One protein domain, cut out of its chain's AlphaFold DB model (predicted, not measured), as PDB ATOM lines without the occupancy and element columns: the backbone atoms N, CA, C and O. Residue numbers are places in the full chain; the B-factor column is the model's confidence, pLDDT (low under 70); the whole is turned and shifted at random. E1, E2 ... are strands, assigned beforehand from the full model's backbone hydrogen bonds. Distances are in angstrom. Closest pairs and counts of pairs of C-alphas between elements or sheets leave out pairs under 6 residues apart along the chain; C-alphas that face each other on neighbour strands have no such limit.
ATOM      1  N   VAL A 383     142.128 105.952 160.338       96.62
ATOM      2  CA  VAL A 383     143.539 106.207 160.634       96.62
ATOM      3  C   VAL A 383     143.775 106.005 162.124       96.62
ATOM      4  O   VAL A 383     143.160 106.676 162.947       96.62
ATOM      5  N   VAL A 384     144.663 105.076 162.480       97.25
ATOM      6  CA  VAL A 384     144.940 104.722 163.879       97.25
ATOM      7  C   VAL A 384     146.434 104.507 164.092       97.25
ATOM      8  O   VAL A 384     147.083 103.789 163.329       97.25
ATOM      9  N   TRP A 385     146.976 105.071 165.170       97.00
ATOM     10  CA  TRP A 385     148.293 104.703 165.684       97.00
ATOM     11  C   TRP A 385     148.188 103.384 166.452       97.00
ATOM     12  O   TRP A 385     147.615 103.329 167.535       97.00
ATOM     13  N   THR A 386     148.714 102.299 165.883       96.50
ATOM     14  CA  THR A 386     148.702 100.965 166.523       96.50
ATOM     15  C   THR A 386     149.825 100.790 167.544       96.50
ATOM     16  O   THR A 386     149.811  99.858 168.339       96.50
ATOM     17  N   SER A 387     150.812 101.676 167.495       94.44
ATOM     18  CA  SER A 387     151.881 101.851 168.474       94.44
ATOM     19  C   SER A 387     152.329 103.311 168.419       94.44
ATOM     20  O   SER A 387     151.866 104.089 167.584       94.44
ATOM     21  N   SER A 388     153.282 103.690 169.265       93.75
ATOM     22  CA  SER A 388     153.834 105.045 169.286       93.75
ATOM     23  C   SER A 388     154.573 105.429 167.982       93.75
ATOM     24  O   SER A 388     154.820 106.605 167.708       93.75
ATOM     25  N   ASP A 389     154.946 104.445 167.167       95.19
ATOM     26  CA  ASP A 389     155.736 104.606 165.944       95.19
ATOM     27  C   ASP A 389     155.072 104.021 164.686       95.19
ATOM     28  O   ASP A 389     155.636 104.137 163.603       95.19
ATOM     29  N   THR A 390     153.895 103.396 164.795       96.69
ATOM     30  CA  THR A 390     153.240 102.735 163.658       96.69
ATOM     31  C   THR A 390     151.852 103.303 163.407       96.69
ATOM     32  O   THR A 390     150.942 103.140 164.222       96.69
ATOM     33  N   LEU A 391     151.686 103.901 162.230       97.38
ATOM     34  CA  LEU A 391     150.420 104.395 161.709       97.38
ATOM     35  C   LEU A 391     149.775 103.339 160.810       97.38
ATOM     36  O   LEU A 391     150.415 102.807 159.901       97.38
ATOM     37  N   THR A 392     148.493 103.071 161.029       97.00
ATOM     38  CA  THR A 392     147.687 102.165 160.214       97.00
ATOM     39  C   THR A 392     146.550 102.930 159.545       97.00
ATOM     40  O   THR A 392     145.757 103.575 160.223       97.00
ATOM     41  N   ILE A 393     146.453 102.821 158.217       96.38
ATOM     42  CA  ILE A 393     145.327 103.329 157.422       96.38
ATOM     43  C   ILE A 393     144.506 102.136 156.948       96.38
ATOM     44  O   ILE A 393     145.043 101.239 156.293       96.38
ATOM     45  N   THR A 394     143.210 102.137 157.238       95.81
ATOM     46  CA  THR A 394     142.267 101.113 156.782       95.81
ATOM     47  C   THR A 394     141.296 101.719 155.784       95.81
ATOM     48  O   THR A 394     140.653 102.733 156.055       95.81
ATOM     49  N   THR A 395     141.197 101.098 154.612       94.06
ATOM     50  CA  THR A 395     140.255 101.518 153.573       94.06
ATOM     51  C   THR A 395     138.866 100.972 153.885       94.06
ATOM     52  O   THR A 395     138.767  99.806 154.285       94.06
ATOM     53  N   PRO A 396     137.791 101.737 153.650       94.12
ATOM     54  CA  PRO A 396     136.444 101.224 153.838       94.12
ATOM     55  C   PRO A 396     136.119 100.141 152.802       94.12
ATOM     56  O   PRO A 396     136.804  99.966 151.795       94.12
ATOM     57  N   THR A 397     135.051  99.386 153.051       92.31
ATOM     58  CA  THR A 397     134.608  98.292 152.170       92.31
ATOM     59  C   THR A 397     133.675  98.757 151.056       92.31
ATOM     60  O   THR A 397     133.568  98.100 150.021       92.31
ATOM     61  N   LYS A 398     132.998  99.896 151.245       95.88
ATOM     62  CA  LYS A 398     132.012 100.448 150.307       95.88
ATOM     63  C   LYS A 398     132.553 101.704 149.632       95.88
ATOM     64  O   LYS A 398     133.058 102.600 150.296       95.88
ATOM     65  N   ARG A 399     132.388 101.781 148.311       96.00
ATOM     66  CA  ARG A 399     132.734 102.951 147.492       96.00
ATOM     67  C   ARG A 399     131.564 103.918 147.357       96.00
ATOM     68  O   ARG A 399     130.402 103.531 147.543       96.00
ATOM     69  N   LEU A 400     131.861 105.162 146.999       97.50
ATOM     70  CA  LEU A 400     130.855 106.092 146.490       97.50
ATOM     71  C   LEU A 400     130.345 105.631 145.111       97.50
ATOM     72  O   LEU A 400     130.992 104.790 144.476       97.50
ATOM     73  N   PRO A 401     129.159 106.090 144.666       98.00
ATOM     74  CA  PRO A 401     128.695 105.799 143.313       98.00
ATOM     75  C   PRO A 401     129.736 106.240 142.274       98.00
ATOM     76  O   PRO A 401     130.463 107.205 142.469       98.00
ATOM     77  N   LYS A 402     129.841 105.524 141.156       97.81
ATOM     78  CA  LYS A 402     130.751 105.925 140.077       97.81
ATOM     79  C   LYS A 402     130.267 107.249 139.467       97.81
ATOM     80  O   LYS A 402     129.093 107.354 139.135       97.81
ATOM     81  N   VAL A 403     131.182 108.195 139.289       97.94
ATOM     82  CA  VAL A 403     131.010 109.397 138.461       97.94
ATOM     83  C   VAL A 403     131.673 109.147 137.113       97.94
ATOM     84  O   VAL A 403     132.800 108.646 137.061       97.94
ATOM     85  N   GLU A 404     130.986 109.483 136.030       97.25
ATOM     86  CA  GLU A 404     131.484 109.325 134.666       97.25
ATOM     87  C   GLU A 404     130.987 110.492 133.812       97.25
ATOM     88  O   GLU A 404     129.783 110.694 133.683       97.25
ATOM     89  N   THR A 405     131.930 111.250 133.263       95.44
ATOM     90  CA  THR A 405     131.713 112.180 132.148       95.44
ATOM     91  C   THR A 405     132.174 111.501 130.859       95.44
ATOM     92  O   THR A 405     132.686 110.379 130.888       95.44
ATOM     93  N   GLU A 406     132.058 112.179 129.719       92.75
ATOM     94  CA  GLU A 406     132.495 111.643 128.423       92.75
ATOM     95  C   GLU A 406     133.959 111.151 128.439       92.75
ATOM     96  O   GLU A 406     134.273 110.060 127.960       92.75
ATOM     97  N   LYS A 407     134.867 111.931 129.044       95.38
ATOM     98  CA  LYS A 407     136.315 111.661 129.011       95.38
ATOM     99  C   LYS A 407     136.876 111.102 130.312       95.38
ATOM    100  O   LYS A 407     138.006 110.602 130.305       95.38
ATOM    101  N   TYR A 408     136.148 111.167 131.426       97.44
ATOM    102  CA  TYR A 408     136.725 110.887 132.739       97.44
ATOM    103  C   TYR A 408     135.821 110.069 133.655       97.44
ATOM    104  O   TYR A 408     134.607 110.226 133.680       97.44
ATOM    105  N   ILE A 409     136.444 109.200 134.454       97.38
ATOM    106  CA  ILE A 409     135.752 108.349 135.426       97.38
ATOM    107  C   ILE A 409     136.383 108.526 136.802       97.38
ATOM    108  O   ILE A 409     137.565 108.214 136.983       97.38
ATOM    109  N   ALA A 410     135.589 108.924 137.793       97.56
ATOM    110  CA  ALA A 410     135.967 108.899 139.200       97.56
ATOM    111  C   ALA A 410     135.180 107.811 139.939       97.56
ATOM    112  O   ALA A 410     133.960 107.700 139.848       97.56
ATOM    113  N   HIS A 411     135.896 106.951 140.660       96.06
ATOM    114  CA  HIS A 411     135.280 105.893 141.454       96.06
ATOM    115  C   HIS A 411     136.197 105.533 142.616       96.06
ATOM    116  O   HIS A 411     137.110 104.720 142.453       96.06
ATOM    117  N   GLY A 412     135.952 106.160 143.763       95.31
ATOM    118  CA  GLY A 412     136.779 106.047 144.958       95.31
ATOM    119  C   GLY A 412     135.992 105.684 146.214       95.31
ATOM    120  O   GLY A 412     134.767 105.533 146.207       95.31
ATOM    121  N   TYR A 413     136.733 105.513 147.302       96.50
ATOM    122  CA  TYR A 413     136.173 105.434 148.647       96.50
ATOM    123  C   TYR A 413     135.768 106.825 149.155       96.50
ATOM    124  O   TYR A 413     136.320 107.808 148.667       96.50
ATOM    125  N   PRO A 414     134.849 106.928 150.127       97.62
ATOM    126  CA  PRO A 414     134.586 108.203 150.786       97.62
ATOM    127  C   PRO A 414     135.871 108.788 151.407       97.62
ATOM    128  O   PRO A 414     136.681 108.054 151.985       97.62
ATOM    129  N   GLY A 415     136.080 110.094 151.246       96.38
ATOM    130  CA  GLY A 415     137.223 110.858 151.755       96.38
ATOM    131  C   GLY A 415     138.521 110.750 150.941       96.38
ATOM    132  O   GLY A 415     139.551 111.290 151.360       96.38
ATOM    133  N   VAL A 416     138.532 110.056 149.793       97.19
ATOM    134  CA  VAL A 416     139.721 110.042 148.917       97.19
ATOM    135  C   VAL A 416     139.880 111.369 148.185       97.19
ATOM    136  O   VAL A 416     138.901 112.018 147.828       97.19
ATOM    137  N   GLN A 417     141.123 111.742 147.902       98.00
ATOM    138  CA  GLN A 417     141.443 112.944 147.139       98.00
ATOM    139  C   GLN A 417     141.786 112.615 145.688       98.00
ATOM    140  O   GLN A 417     142.100 111.473 145.339       98.00
ATOM    141  N   TYR A 418     141.750 113.639 144.845       97.19
ATOM    142  CA  TYR A 418     142.211 113.590 143.461       97.19
ATOM    143  C   TYR A 418     143.301 114.640 143.246       97.19
ATOM    144  O   TYR A 418     143.551 115.475 144.110       97.19
ATOM    145  N   ALA A 419     144.011 114.550 142.126       93.88
ATOM    146  CA  ALA A 419     145.093 115.480 141.789       93.88
ATOM    147  C   ALA A 419     145.256 115.659 140.272       93.88
ATOM    148  O   ALA A 419     146.360 115.896 139.783       93.88
ATOM    149  N   GLY A 420     144.195 115.393 139.503       89.31
ATOM    150  CA  GLY A 420     144.271 115.311 138.039       89.31
ATOM    151  C   GLY A 420     145.101 114.137 137.500       89.31
ATOM    152  O   GLY A 420     145.282 114.021 136.292       89.31
ATOM    153  N   LEU A 421     145.589 113.237 138.363       93.19
ATOM    154  CA  LEU A 421     146.273 112.019 137.934       93.19
ATOM    155  C   LEU A 421     145.262 111.070 137.295       93.19
ATOM    156  O   LEU A 421     144.305 110.638 137.942       93.19
ATOM    157  N   VAL A 422     145.489 110.719 136.034       94.62
ATOM    158  CA  VAL A 422     144.580 109.870 135.267       94.62
ATOM    159  C   VAL A 422     145.300 108.671 134.667       94.62
ATOM    160  O   VAL A 422     146.483 108.711 134.341       94.62
ATOM    161  N   LYS A 423     144.557 107.581 134.496       94.44
ATOM    162  CA  LYS A 423     145.002 106.365 133.829       94.44
ATOM    163  C   LYS A 423     144.112 106.094 132.627       94.44
ATOM    164  O   LYS A 423     142.900 105.936 132.779       94.44
ATOM    165  N   ARG A 424     144.711 105.970 131.442       94.56
ATOM    166  CA  ARG A 424     143.992 105.540 130.238       94.56
ATOM    167  C   ARG A 424     143.452 104.122 130.434       94.56
ATOM    168  O   ARG A 424     144.175 103.228 130.885       94.56
ATOM    169  N   LEU A 425     142.177 103.921 130.126       93.00
ATOM    170  CA  LEU A 425     141.566 102.599 130.143       93.00
ATOM    171  C   LEU A 425     141.849 101.889 128.814       93.00
ATOM    172  O   LEU A 425     141.885 102.513 127.758       93.00
ATOM    173  N   LYS A 426     142.090 100.574 128.862       91.94
ATOM    174  CA  LYS A 426     142.281  99.787 127.636       91.94
ATOM    175  C   LYS A 426     140.987  99.833 126.819       91.94
ATOM    176  O   LYS A 426     139.923  99.578 127.379       91.94
ATOM    177  N   ASN A 427     141.103 100.126 125.526       87.69
ATOM    178  CA  ASN A 427     139.997 100.136 124.559       87.69
ATOM    179  C   ASN A 427     138.874 101.142 124.875       87.69
ATOM    180  O   ASN A 427     137.735 100.933 124.469       87.69
ATOM    181  N   LYS A 428     139.174 102.210 125.622       88.69
ATOM    182  CA  LYS A 428     138.247 103.320 125.860       88.69
ATOM    183  C   LYS A 428     138.982 104.649 125.730       88.69
ATOM    184  O   LYS A 428     140.155 104.747 126.094       88.69
ATOM    185  N   GLU A 429     138.279 105.664 125.247       91.94
ATOM    186  CA  GLU A 429     138.774 107.046 125.248       91.94
ATOM    187  C   GLU A 429     138.781 107.637 126.662       91.94
ATOM    188  O   GLU A 429     139.672 108.412 127.018       91.94
ATOM    189  N   ALA A 430     137.860 107.166 127.508       94.25
ATOM    190  CA  ALA A 430     137.753 107.572 128.897       94.25
ATOM    191  C   ALA A 430     139.014 107.251 129.723       94.25
ATOM    192  O   ALA A 430     139.629 106.176 129.635       94.25
ATOM    193  N   ARG A 431     139.363 108.182 130.609       96.06
ATOM    194  CA  ARG A 431     140.488 108.093 131.538       96.06
ATOM    195  C   ARG A 431     139.968 107.979 132.970       96.06
ATOM    196  O   ARG A 431     139.143 108.765 133.419       96.06
ATOM    197  N   LYS A 432     140.467 107.006 133.730       96.25
ATOM    198  CA  LYS A 432     140.100 106.839 135.142       96.25
ATOM    199  C   LYS A 432     140.964 107.744 136.018       96.25
ATOM    200  O   LYS A 432     142.187 107.632 135.961       96.25
ATOM    201  N   LEU A 433     140.353 108.565 136.865       96.75
ATOM    202  CA  LEU A 433     141.059 109.309 137.904       96.75
ATOM    203  C   LEU A 433     141.663 108.340 138.925       96.75
ATOM    204  O   LEU A 433     141.012 107.393 139.380       96.75
ATOM    205  N   ILE A 434     142.923 108.576 139.278       95.88
ATOM    206  CA  ILE A 434     143.637 107.817 140.300       95.88
ATOM    207  C   ILE A 434     143.380 108.494 141.649       95.88
ATOM    208  O   ILE A 434     143.779 109.646 141.825       95.88
ATOM    209  N   PRO A 435     142.740 107.810 142.608       96.31
ATOM    210  CA  PRO A 435     142.527 108.381 143.923       96.31
ATOM    211  C   PRO A 435     143.813 108.374 144.750       96.31
ATOM    212  O   PRO A 435     144.702 107.524 144.603       96.31
ATOM    213  N   LEU A 436     143.883 109.330 145.660       97.31
ATOM    214  CA  LEU A 436     144.954 109.530 146.618       97.31
ATOM    215  C   LEU A 436     144.366 109.428 148.020       97.31
ATOM    216  O   LEU A 436     143.283 109.945 148.294       97.31
ATOM    217  N   TYR A 437     145.070 108.754 148.921       97.38
ATOM    218  CA  TYR A 437     144.715 108.792 150.335       97.38
ATOM    219  C   TYR A 437     145.453 109.956 150.966       97.38
ATOM    220  O   TYR A 437     146.681 109.956 150.969       97.38
ATOM    221  N   PHE A 438     144.705 110.927 151.477       98.19
ATOM    222  CA  PHE A 438     145.240 112.028 152.260       98.19
ATOM    223  C   PHE A 438     144.863 111.821 153.722       98.19
ATOM    224  O   PHE A 438     143.693 111.614 154.044       98.19
ATOM    225  N   VAL A 439     145.865 111.841 154.590       97.88
ATOM    226  CA  VAL A 439     145.717 111.627 156.025       97.88
ATOM    227  C   VAL A 439     146.278 112.819 156.773       97.88
ATOM    228  O   VAL A 439     147.408 113.229 156.522       97.88
ATOM    229  N   LYS A 440     145.490 113.304 157.731       97.81
ATOM    230  CA  LYS A 440     145.900 114.215 158.794       97.81
ATOM    231  C   LYS A 440     145.702 113.496 160.123       97.81
ATOM    232  O   LYS A 440     144.639 112.925 160.352       97.81
ATOM    233  N   THR A 441     146.711 113.476 160.984       97.62
ATOM    234  CA  THR A 441     146.580 112.882 162.320       97.62
ATOM    235  C   THR A 441     147.565 113.504 163.299       97.62
ATOM    236  O   THR A 441     148.676 113.870 162.918       97.62
ATOM    237  N   ALA A 442     147.187 113.589 164.573       96.88
ATOM    238  CA  ALA A 442     148.107 113.997 165.624       96.88
ATOM    239  C   ALA A 442     149.195 112.930 165.825       96.88
ATOM    240  O   ALA A 442     148.916 111.728 165.820       96.88
ATOM    241  N   LEU A 443     150.438 113.361 166.027       95.56
ATOM    242  CA  LEU A 443     151.530 112.475 166.415       95.56
ATOM    243  C   LEU A 443     151.358 112.036 167.880       95.56
ATOM    244  O   LEU A 443     151.084 112.871 168.742       95.56
ATOM    245  N   PRO A 444     151.578 110.749 168.211       94.94
ATOM    246  CA  PRO A 444     151.452 110.246 169.580       94.94
ATOM    247  C   PRO A 444     152.659 110.604 170.465       94.94
ATOM    248  O   PRO A 444     152.680 110.257 171.644       94.94
ATOM    249  N   ALA A 445     153.689 111.250 169.911       90.75
ATOM    250  CA  ALA A 445     154.862 111.725 170.637       90.75
ATOM    251  C   ALA A 445     155.370 113.060 170.057       90.75
ATOM    252  O   ALA A 445     154.967 113.443 168.956       90.75
ATOM    253  N   PRO A 446     156.262 113.778 170.766       90.25
ATOM    254  CA  PRO A 446     156.837 115.026 170.271       90.25
ATOM    255  C   PRO A 446     157.547 114.871 168.921       90.25
ATOM    256  O   PRO A 446     158.288 113.913 168.699       90.25
ATOM    257  N   VAL A 447     157.383 115.873 168.054       83.88
ATOM    258  CA  VAL A 447     157.902 115.913 166.673       83.88
ATOM    259  C   VAL A 447     159.399 115.613 166.593       83.88
ATOM    260  O   VAL A 447     159.820 114.834 165.743       83.88
ATOM    261  N   ALA A 448     160.190 116.161 167.524       81.56
ATOM    262  CA  ALA A 448     161.646 116.009 167.566       81.56
ATOM    263  C   ALA A 448     162.128 114.547 167.625       81.56
ATOM    264  O   ALA A 448     163.295 114.277 167.337       81.56
ATOM    265  N   GLN A 449     161.248 113.615 168.000       84.88
ATOM    266  CA  GLN A 449     161.573 112.200 168.078       84.88
ATOM    267  C   GLN A 449     161.532 111.500 166.723       84.88
ATOM    268  O   GLN A 449     162.164 110.463 166.617       84.88
ATOM    269  N   TYR A 450     160.844 112.012 165.703       86.94
ATOM    270  CA  TYR A 450     160.660 111.314 164.426       86.94
ATOM    271  C   TYR A 450     161.729 111.721 163.399       86.94
ATOM    272  O   TYR A 450     161.945 112.910 163.184       86.94
ATOM    273  N   GLN A 451     162.400 110.752 162.760       85.00
ATOM    274  CA  GLN A 451     163.433 111.030 161.740       85.00
ATOM    275  C   GLN A 451     162.995 110.671 160.323       85.00
ATOM    276  O   GLN A 451     163.162 111.453 159.395       85.00
ATOM    277  N   SER A 452     162.477 109.460 160.135       89.75
ATOM    278  CA  SER A 452     162.135 108.937 158.815       89.75
ATOM    279  C   SER A 452     160.932 108.006 158.878       89.75
ATOM    280  O   SER A 452     160.558 107.515 159.941       89.75
ATOM    281  N   MET A 453     160.319 107.741 157.728       93.50
ATOM    282  CA  MET A 453     159.184 106.831 157.602       93.50
ATOM    283  C   MET A 453     159.505 105.694 156.631       93.50
ATOM    284  O   MET A 453     160.052 105.904 155.549       93.50
ATOM    285  N   THR A 454     159.105 104.481 157.004       90.12
ATOM    286  CA  THR A 454     159.184 103.275 156.179       90.12
ATOM    287  C   THR A 454     157.786 102.713 155.937       90.12
ATOM    288  O   THR A 454     156.997 102.533 156.865       90.12
ATOM    289  N   VAL A 455     157.473 102.388 154.682       89.81
ATOM    290  CA  VAL A 455     156.224 101.703 154.322       89.81
ATOM    291  C   VAL A 455     156.391 100.210 154.591       89.81
ATOM    292  O   VAL A 455     157.175  99.555 153.911       89.81
ATOM    293  N   LEU A 456     155.642  99.651 155.547       86.06
ATOM    294  CA  LEU A 456     155.753  98.226 155.892       86.06
ATOM    295  C   LEU A 456     155.168  97.312 154.804       86.06
ATOM    296  O   LEU A 456     155.579  96.163 154.663       86.06
ATOM    297  N   LYS A 457     154.194  97.813 154.034       81.88
ATOM    298  CA  LYS A 457     153.568  97.087 152.921       81.88
ATOM    299  C   LYS A 457     153.246  98.035 151.771       81.88
ATOM    300  O   LYS A 457     152.299  98.811 151.843       81.88
ATOM    301  N   GLY A 458     154.024  97.966 150.695       80.00
ATOM    302  CA  GLY A 458     153.872  98.847 149.537       80.00
ATOM    303  C   GLY A 458     155.214  99.202 148.914       80.00
ATOM    304  O   GLY A 458     156.227  98.588 149.231       80.00
ATOM    305  N   LYS A 459     155.209 100.186 148.013       82.69
ATOM    306  CA  LYS A 459     156.437 100.784 147.485       82.69
ATOM    307  C   LYS A 459     156.652 102.152 148.131       82.69
ATOM    308  O   LYS A 459     155.675 102.857 148.384       82.69
ATOM    309  N   ARG A 460     157.914 102.506 148.393       84.81
ATOM    310  CA  ARG A 460     158.300 103.773 149.032       84.81
ATOM    311  C   ARG A 460     157.988 104.993 148.157       84.81
ATOM    312  O   ARG A 460     157.544 105.994 148.689       84.81
ATOM    313  N   ASP A 461     158.095 104.871 146.834       89.81
ATOM    314  CA  ASP A 461     157.825 105.922 145.828       89.81
ATOM    315  C   ASP A 461     156.336 106.313 145.679       89.81
ATOM    316  O   ASP A 461     155.930 106.923 144.688       89.81
ATOM    317  N   ARG A 462     155.488 105.878 146.614       94.12
ATOM    318  CA  ARG A 462     154.033 106.093 146.603       94.12
ATOM    319  C   ARG A 462     153.543 106.871 147.798       94.12
ATOM    320  O   ARG A 462     152.333 107.009 147.938       94.12
ATOM    321  N   VAL A 463     154.441 107.304 148.671       96.38
ATOM    322  CA  VAL A 463     154.071 108.040 149.864       96.38
ATOM    323  C   VAL A 463     154.988 109.231 150.042       96.38
ATOM    324  O   VAL A 463     156.202 109.102 149.944       96.38
ATOM    325  N   ALA A 464     154.393 110.366 150.361       96.94
ATOM    326  CA  ALA A 464     155.103 111.496 150.921       96.94
ATOM    327  C   ALA A 464     154.396 111.925 152.203       96.94
ATOM    328  O   ALA A 464     153.223 111.596 152.420       96.94
ATOM    329  N   TYR A 465     155.120 112.623 153.065       97.69
ATOM    330  CA  TYR A 465     154.565 113.172 154.286       97.69
ATOM    331  C   TYR A 465     155.301 114.444 154.682       97.69
ATOM    332  O   TYR A 465     156.469 114.613 154.348       97.69
ATOM    333  N   ARG A 466     154.611 115.288 155.440       97.31
ATOM    334  CA  ARG A 466     155.169 116.451 156.126       97.31
ATOM    335  C   ARG A 466     154.644 116.487 157.551       97.31
ATOM    336  O   ARG A 466     153.553 115.985 157.834       97.31
ATOM    337  N   ILE A 467     155.425 117.067 158.451       96.75
ATOM    338  CA  ILE A 467     155.037 117.254 159.850       96.75
ATOM    339  C   ILE A 467     154.912 118.750 160.115       96.75
ATOM    340  O   ILE A 467     155.777 119.529 159.723       96.75
ATOM    341  N   ASP A 468     153.834 119.138 160.785       95.88
ATOM    342  CA  ASP A 468     153.685 120.464 161.372       95.88
ATOM    343  C   ASP A 468     154.336 120.441 162.765       95.88
ATOM    344  O   ASP A 468     153.810 119.795 163.684       95.88
ATOM    345  N   PRO A 469     155.491 121.108 162.946       91.31
ATOM    346  CA  PRO A 469     156.221 121.084 164.207       91.31
ATOM    347  C   PRO A 469     155.476 121.782 165.350       91.31
ATOM    348  O   PRO A 469     155.729 121.487 166.517       91.31
ATOM    349  N   GLN A 470     154.564 122.700 165.035       90.62
ATOM    350  CA  GLN A 470     153.878 123.527 166.015       90.62
ATOM    351  C   GLN A 470     152.636 122.842 166.573       90.62
ATOM    352  O   GLN A 470     152.395 122.870 167.783       90.62
ATOM    353  N   THR A 471     151.843 122.221 165.701       91.94
ATOM    354  CA  THR A 471     150.619 121.522 166.111       91.94
ATOM    355  C   THR A 471     150.844 120.030 166.359       91.94
ATOM    356  O   THR A 471     149.979 119.371 166.938       91.94
ATOM    357  N   GLY A 472     152.004 119.492 165.967       94.19
ATOM    358  CA  GLY A 472     152.308 118.067 166.078       94.19
ATOM    359  C   GLY A 472     151.444 117.210 165.155       94.19
ATOM    360  O   GLY A 472     151.146 116.064 165.488       94.19
ATOM    361  N   GLN A 473     151.000 117.766 164.027       96.88
ATOM    362  CA  GLN A 473     150.176 117.067 163.042       96.88
ATOM    363  C   GLN A 473     151.052 116.446 161.953       96.88
ATOM    364  O   GLN A 473     151.990 117.065 161.452       96.88
ATOM    365  N   LEU A 474     150.723 115.218 161.568       97.62
ATOM    366  CA  LEU A 474     151.278 114.515 160.420       97.62
ATOM    367  C   LEU A 474     150.315 114.649 159.240       97.62
ATOM    368  O   LEU A 474     149.149 114.274 159.359       97.62
ATOM    369  N   TYR A 475     150.835 115.092 158.098       98.38
ATOM    370  CA  TYR A 475     150.149 115.095 156.810       98.38
ATOM    371  C   TYR A 475     150.799 114.059 155.902       98.38
ATOM    372  O   TYR A 475     152.011 114.089 155.713       98.38
ATOM    373  N   LEU A 476     150.018 113.143 155.337       98.12
ATOM    374  CA  LEU A 476     150.523 112.044 154.515       98.12
ATOM    375  C   LEU A 476     149.659 111.872 153.269       98.12
ATOM    376  O   LEU A 476     148.434 111.821 153.367       98.12
ATOM    377  N   VAL A 477     150.296 111.726 152.106       98.19
ATOM    378  CA  VAL A 477     149.633 111.378 150.840       98.19
ATOM    379  C   VAL A 477     150.140 110.032 150.354       98.19
ATOM    380  O   VAL A 477     151.348 109.821 150.269       98.19
ATOM    381  N   TYR A 478     149.224 109.129 149.997       96.81
ATOM    382  CA  TYR A 478     149.537 107.817 149.431       96.81
ATOM    383  C   TYR A 478     148.849 107.578 148.074       96.81
ATOM    384  O   TYR A 478     147.631 107.716 147.951       96.81
ATOM    385  N   LEU A 479     149.617 107.155 147.059       95.62
ATOM    386  CA  LEU A 479     149.157 106.886 145.686       95.62
ATOM    387  C   LEU A 479     148.612 105.463 145.485       95.62
ATOM    388  O   LEU A 479     149.335 104.466 145.595       95.62
ATOM    389  N   THR A 480     147.344 105.363 145.069       89.00
ATOM    390  CA  THR A 480     146.579 104.102 145.053       89.00
ATOM    391  C   THR A 480     146.415 103.485 143.654       89.00
ATOM    392  O   THR A 480     145.319 103.268 143.152       89.00
ATOM    393  N   GLU A 481     147.506 103.109 142.980       75.56
ATOM    394  CA  GLU A 481     147.401 102.534 141.614       75.56
ATOM    395  C   GLU A 481     146.519 101.269 141.498       75.56
ATOM    396  O   GLU A 481     146.011 100.949 140.420       75.56
ATOM    397  N   LYS A 482     146.380 100.514 142.593       78.38
ATOM    398  CA  LYS A 482     145.497  99.347 142.710       78.38
ATOM    399  C   LYS A 482     144.712  99.450 144.012       78.38
ATOM    400  O   LYS A 482     145.031  98.762 144.986       78.38
ATOM    401  N   GLU A 483     143.717 100.333 144.024       64.75
ATOM    402  CA  GLU A 483     142.666 100.333 145.043       64.75
ATOM    403  C   GLU A 483     142.220  98.877 145.287       64.75
ATOM    404  O   GLU A 483     141.960  98.154 144.326       64.75
ATOM    405  N   ASN A 484     142.175  98.430 146.546       65.62
ATOM    406  CA  ASN A 484     141.803  97.073 146.999       65.62
ATOM    407  C   ASN A 484     142.934  96.040 147.093       65.62
ATOM    408  O   ASN A 484     142.707  94.983 147.676       65.62
ATOM    409  N   LYS A 485     144.156  96.298 146.598       69.62
ATOM    410  CA  LYS A 485     145.246  95.322 146.819       69.62
ATOM    411  C   LYS A 485     145.606  95.206 148.309       69.62
ATOM    412  O   LYS A 485     146.030  94.145 148.765       69.62
ATOM    413  N   TYR A 486     145.432  96.291 149.060       73.94
ATOM    414  CA  TYR A 486     145.763  96.365 150.478       73.94
ATOM    415  C   TYR A 486     144.627  97.067 151.234       73.94
ATOM    416  O   TYR A 486     144.556  98.292 151.174       73.94
ATOM    417  N   PRO A 487     143.743  96.324 151.931       88.56
ATOM    418  CA  PRO A 487     142.700  96.934 152.763       88.56
ATOM    419  C   PRO A 487     143.287  97.701 153.956       88.56
ATOM    420  O   PRO A 487     142.635  98.562 154.536       88.56
ATOM    421  N   THR A 488     144.540  97.398 154.302       92.75
ATOM    422  CA  THR A 488     145.288  98.031 155.383       92.75
ATOM    423  C   THR A 488     146.687  98.395 154.897       92.75
ATOM    424  O   THR A 488     147.413  97.540 154.376       92.75
ATOM    425  N   LEU A 489     147.070  99.653 155.094       93.94
ATOM    426  CA  LEU A 489     148.416 100.182 154.887       93.94
ATOM    427  C   LEU A 489     149.040 100.466 156.252       93.94
ATOM    428  O   LEU A 489     148.360 100.967 157.145       93.94
ATOM    429  N   ARG A 490     150.325 100.148 156.420       95.38
ATOM    430  CA  ARG A 490     151.059 100.413 157.663       95.38
ATOM    431  C   ARG A 490     152.350 101.165 157.373       95.38
ATOM    432  O   ARG A 490     153.102 100.778 156.475       95.38
ATOM    433  N   PHE A 491     152.609 102.189 158.171       95.69
ATOM    434  CA  PHE A 491     153.775 103.060 158.079       95.69
ATOM    435  C   PHE A 491     154.476 103.050 159.428       95.69
ATOM    436  O   PHE A 491     153.843 103.323 160.444       95.69
ATOM    437  N   LYS A 492     155.762 102.706 159.439       95.62
ATOM    438  CA  LYS A 492     156.591 102.718 160.642       95.62
ATOM    439  C   LYS A 492     157.523 103.916 160.592       95.62
ATOM    440  O   LYS A 492     158.253 104.076 159.616       95.62
ATOM    441  N   PHE A 493     157.517 104.722 161.636       94.69
ATOM    442  CA  PHE A 493     158.391 105.872 161.777       94.69
ATOM    443  C   PHE A 493     159.594 105.507 162.645       94.69
ATOM    444  O   PHE A 493     159.449 104.896 163.699       94.69
ATOM    445  N   SER A 494     160.794 105.859 162.199       91.69
ATOM    446  CA  SER A 494     162.002 105.727 163.005       91.69
ATOM    447  C   SER A 494     162.061 106.852 164.036       91.69
ATOM    448  O   SER A 494     161.665 107.992 163.756       91.69
ATOM    449  N   ARG A 495     162.545 106.515 165.236       86.62
ATOM    450  CA  ARG A 495     162.774 107.477 166.311       86.62
ATOM    451  C   ARG A 495     164.266 107.712 166.538       86.62
ATOM    452  O   ARG A 495     165.047 106.808 166.246       86.62
ATOM    453  N   LYS A 496     164.631 108.916 166.991       78.88
ATOM    454  CA  LYS A 496     166.011 109.247 167.389       78.88
ATOM    455  C   LYS A 496     166.492 108.393 168.550       78.88
ATOM    456  O   LYS A 496     165.656 108.111 169.439       78.88
TER     457      LYS A 496
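Overview. This is residues 383 to 496 of the 496 residues of an uncharacterized protein of Gammaproteobacteria bacterium (UniProt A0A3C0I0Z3). Seven strands make a barrel-like body that is not closed: the sheet E1 E2 E10 E7 curves round one side, the sheet E6 E9 E8 covers the other, and seams stay between E1 and E6 and between E7 and E8. At the far end of the long axis, a small sheet of E3, E5 and E4 forms a head, joined to the body by E5 running on into E6 and by the long stretch 395 to 407. The printed part has 114 residues, with no named helix and ten named strands, E1 to E10 in chain order; the class is all strand, though under half of the residues, 51, are in named elements. The sheets E1 E2 E10 E7 and E6 E9 E8 are antiparallel, and E3 E5 E4 is mixed. The whole is only just compact, close to loose, with a radius of gyration of the C-alphas of 16.0 A, and only just a rod, spanning 51 by 25 by 24 A.

Along the chain. Start with the largest sheet: find C-alpha 383 at (143.539, 106.207, 160.634), where E1, residues 383 to 385, begins. Beside it runs E2, residues 390 to 394, 13.1 A long; then come E10, residues 488 to 495, 22.7 A, and E7, residues 450 to 455, 14.6 A. E10 ends at C-alpha 495, (162.774, 107.477, 166.311). In the second sheet look for E6, residues 436 to 442, 19.8 A; E9, residues 473 to 479, 20.1 A; and E8, residues 463 to 468, 16.9 A. The head holds E3, residues 408 to 410, E4, residues 422 to 424, and E5, residues 431 to 433; E3 begins at C-alpha 408, (136.725, 110.887, 132.739).

Arrangement. In the largest sheet, E1 and E2 form a hairpin, with N 384 and O 392 at 2.9 A. E2 and E10 are antiparallel at 164 degrees, with N 489 and O 393 at 2.8 A; E10 and E7 have N 454 and O 492 at 2.8 A. Between the two larger sheets, the closest C-alphas of E1 and E6, those of Val 383 and Val 439, are 7.4 A apart, and E7 and E8 are near each other, with 7 pairs of C-alphas within 10 A. E9 is the inner strand between E6, with N 439 and O 476 at 2.8 A, and E8, with N 466 and O 475 at 2.9 A. In the head, E3 and E5 are parallel, with N 433 and O 409 at 2.8 A; E4 and E5 form a hairpin, with N 423 and O 432 at 2.8 A.

Size, cuts and confidence. The two C-alphas farthest apart, Glu 406 and Lys 496, are 51.5 A apart. The printed part has no cut; the links E2 to E3 and E3 to E4 are long. Mean pLDDT of the printed part is 92.6, and residues 483 to 485 are under 70.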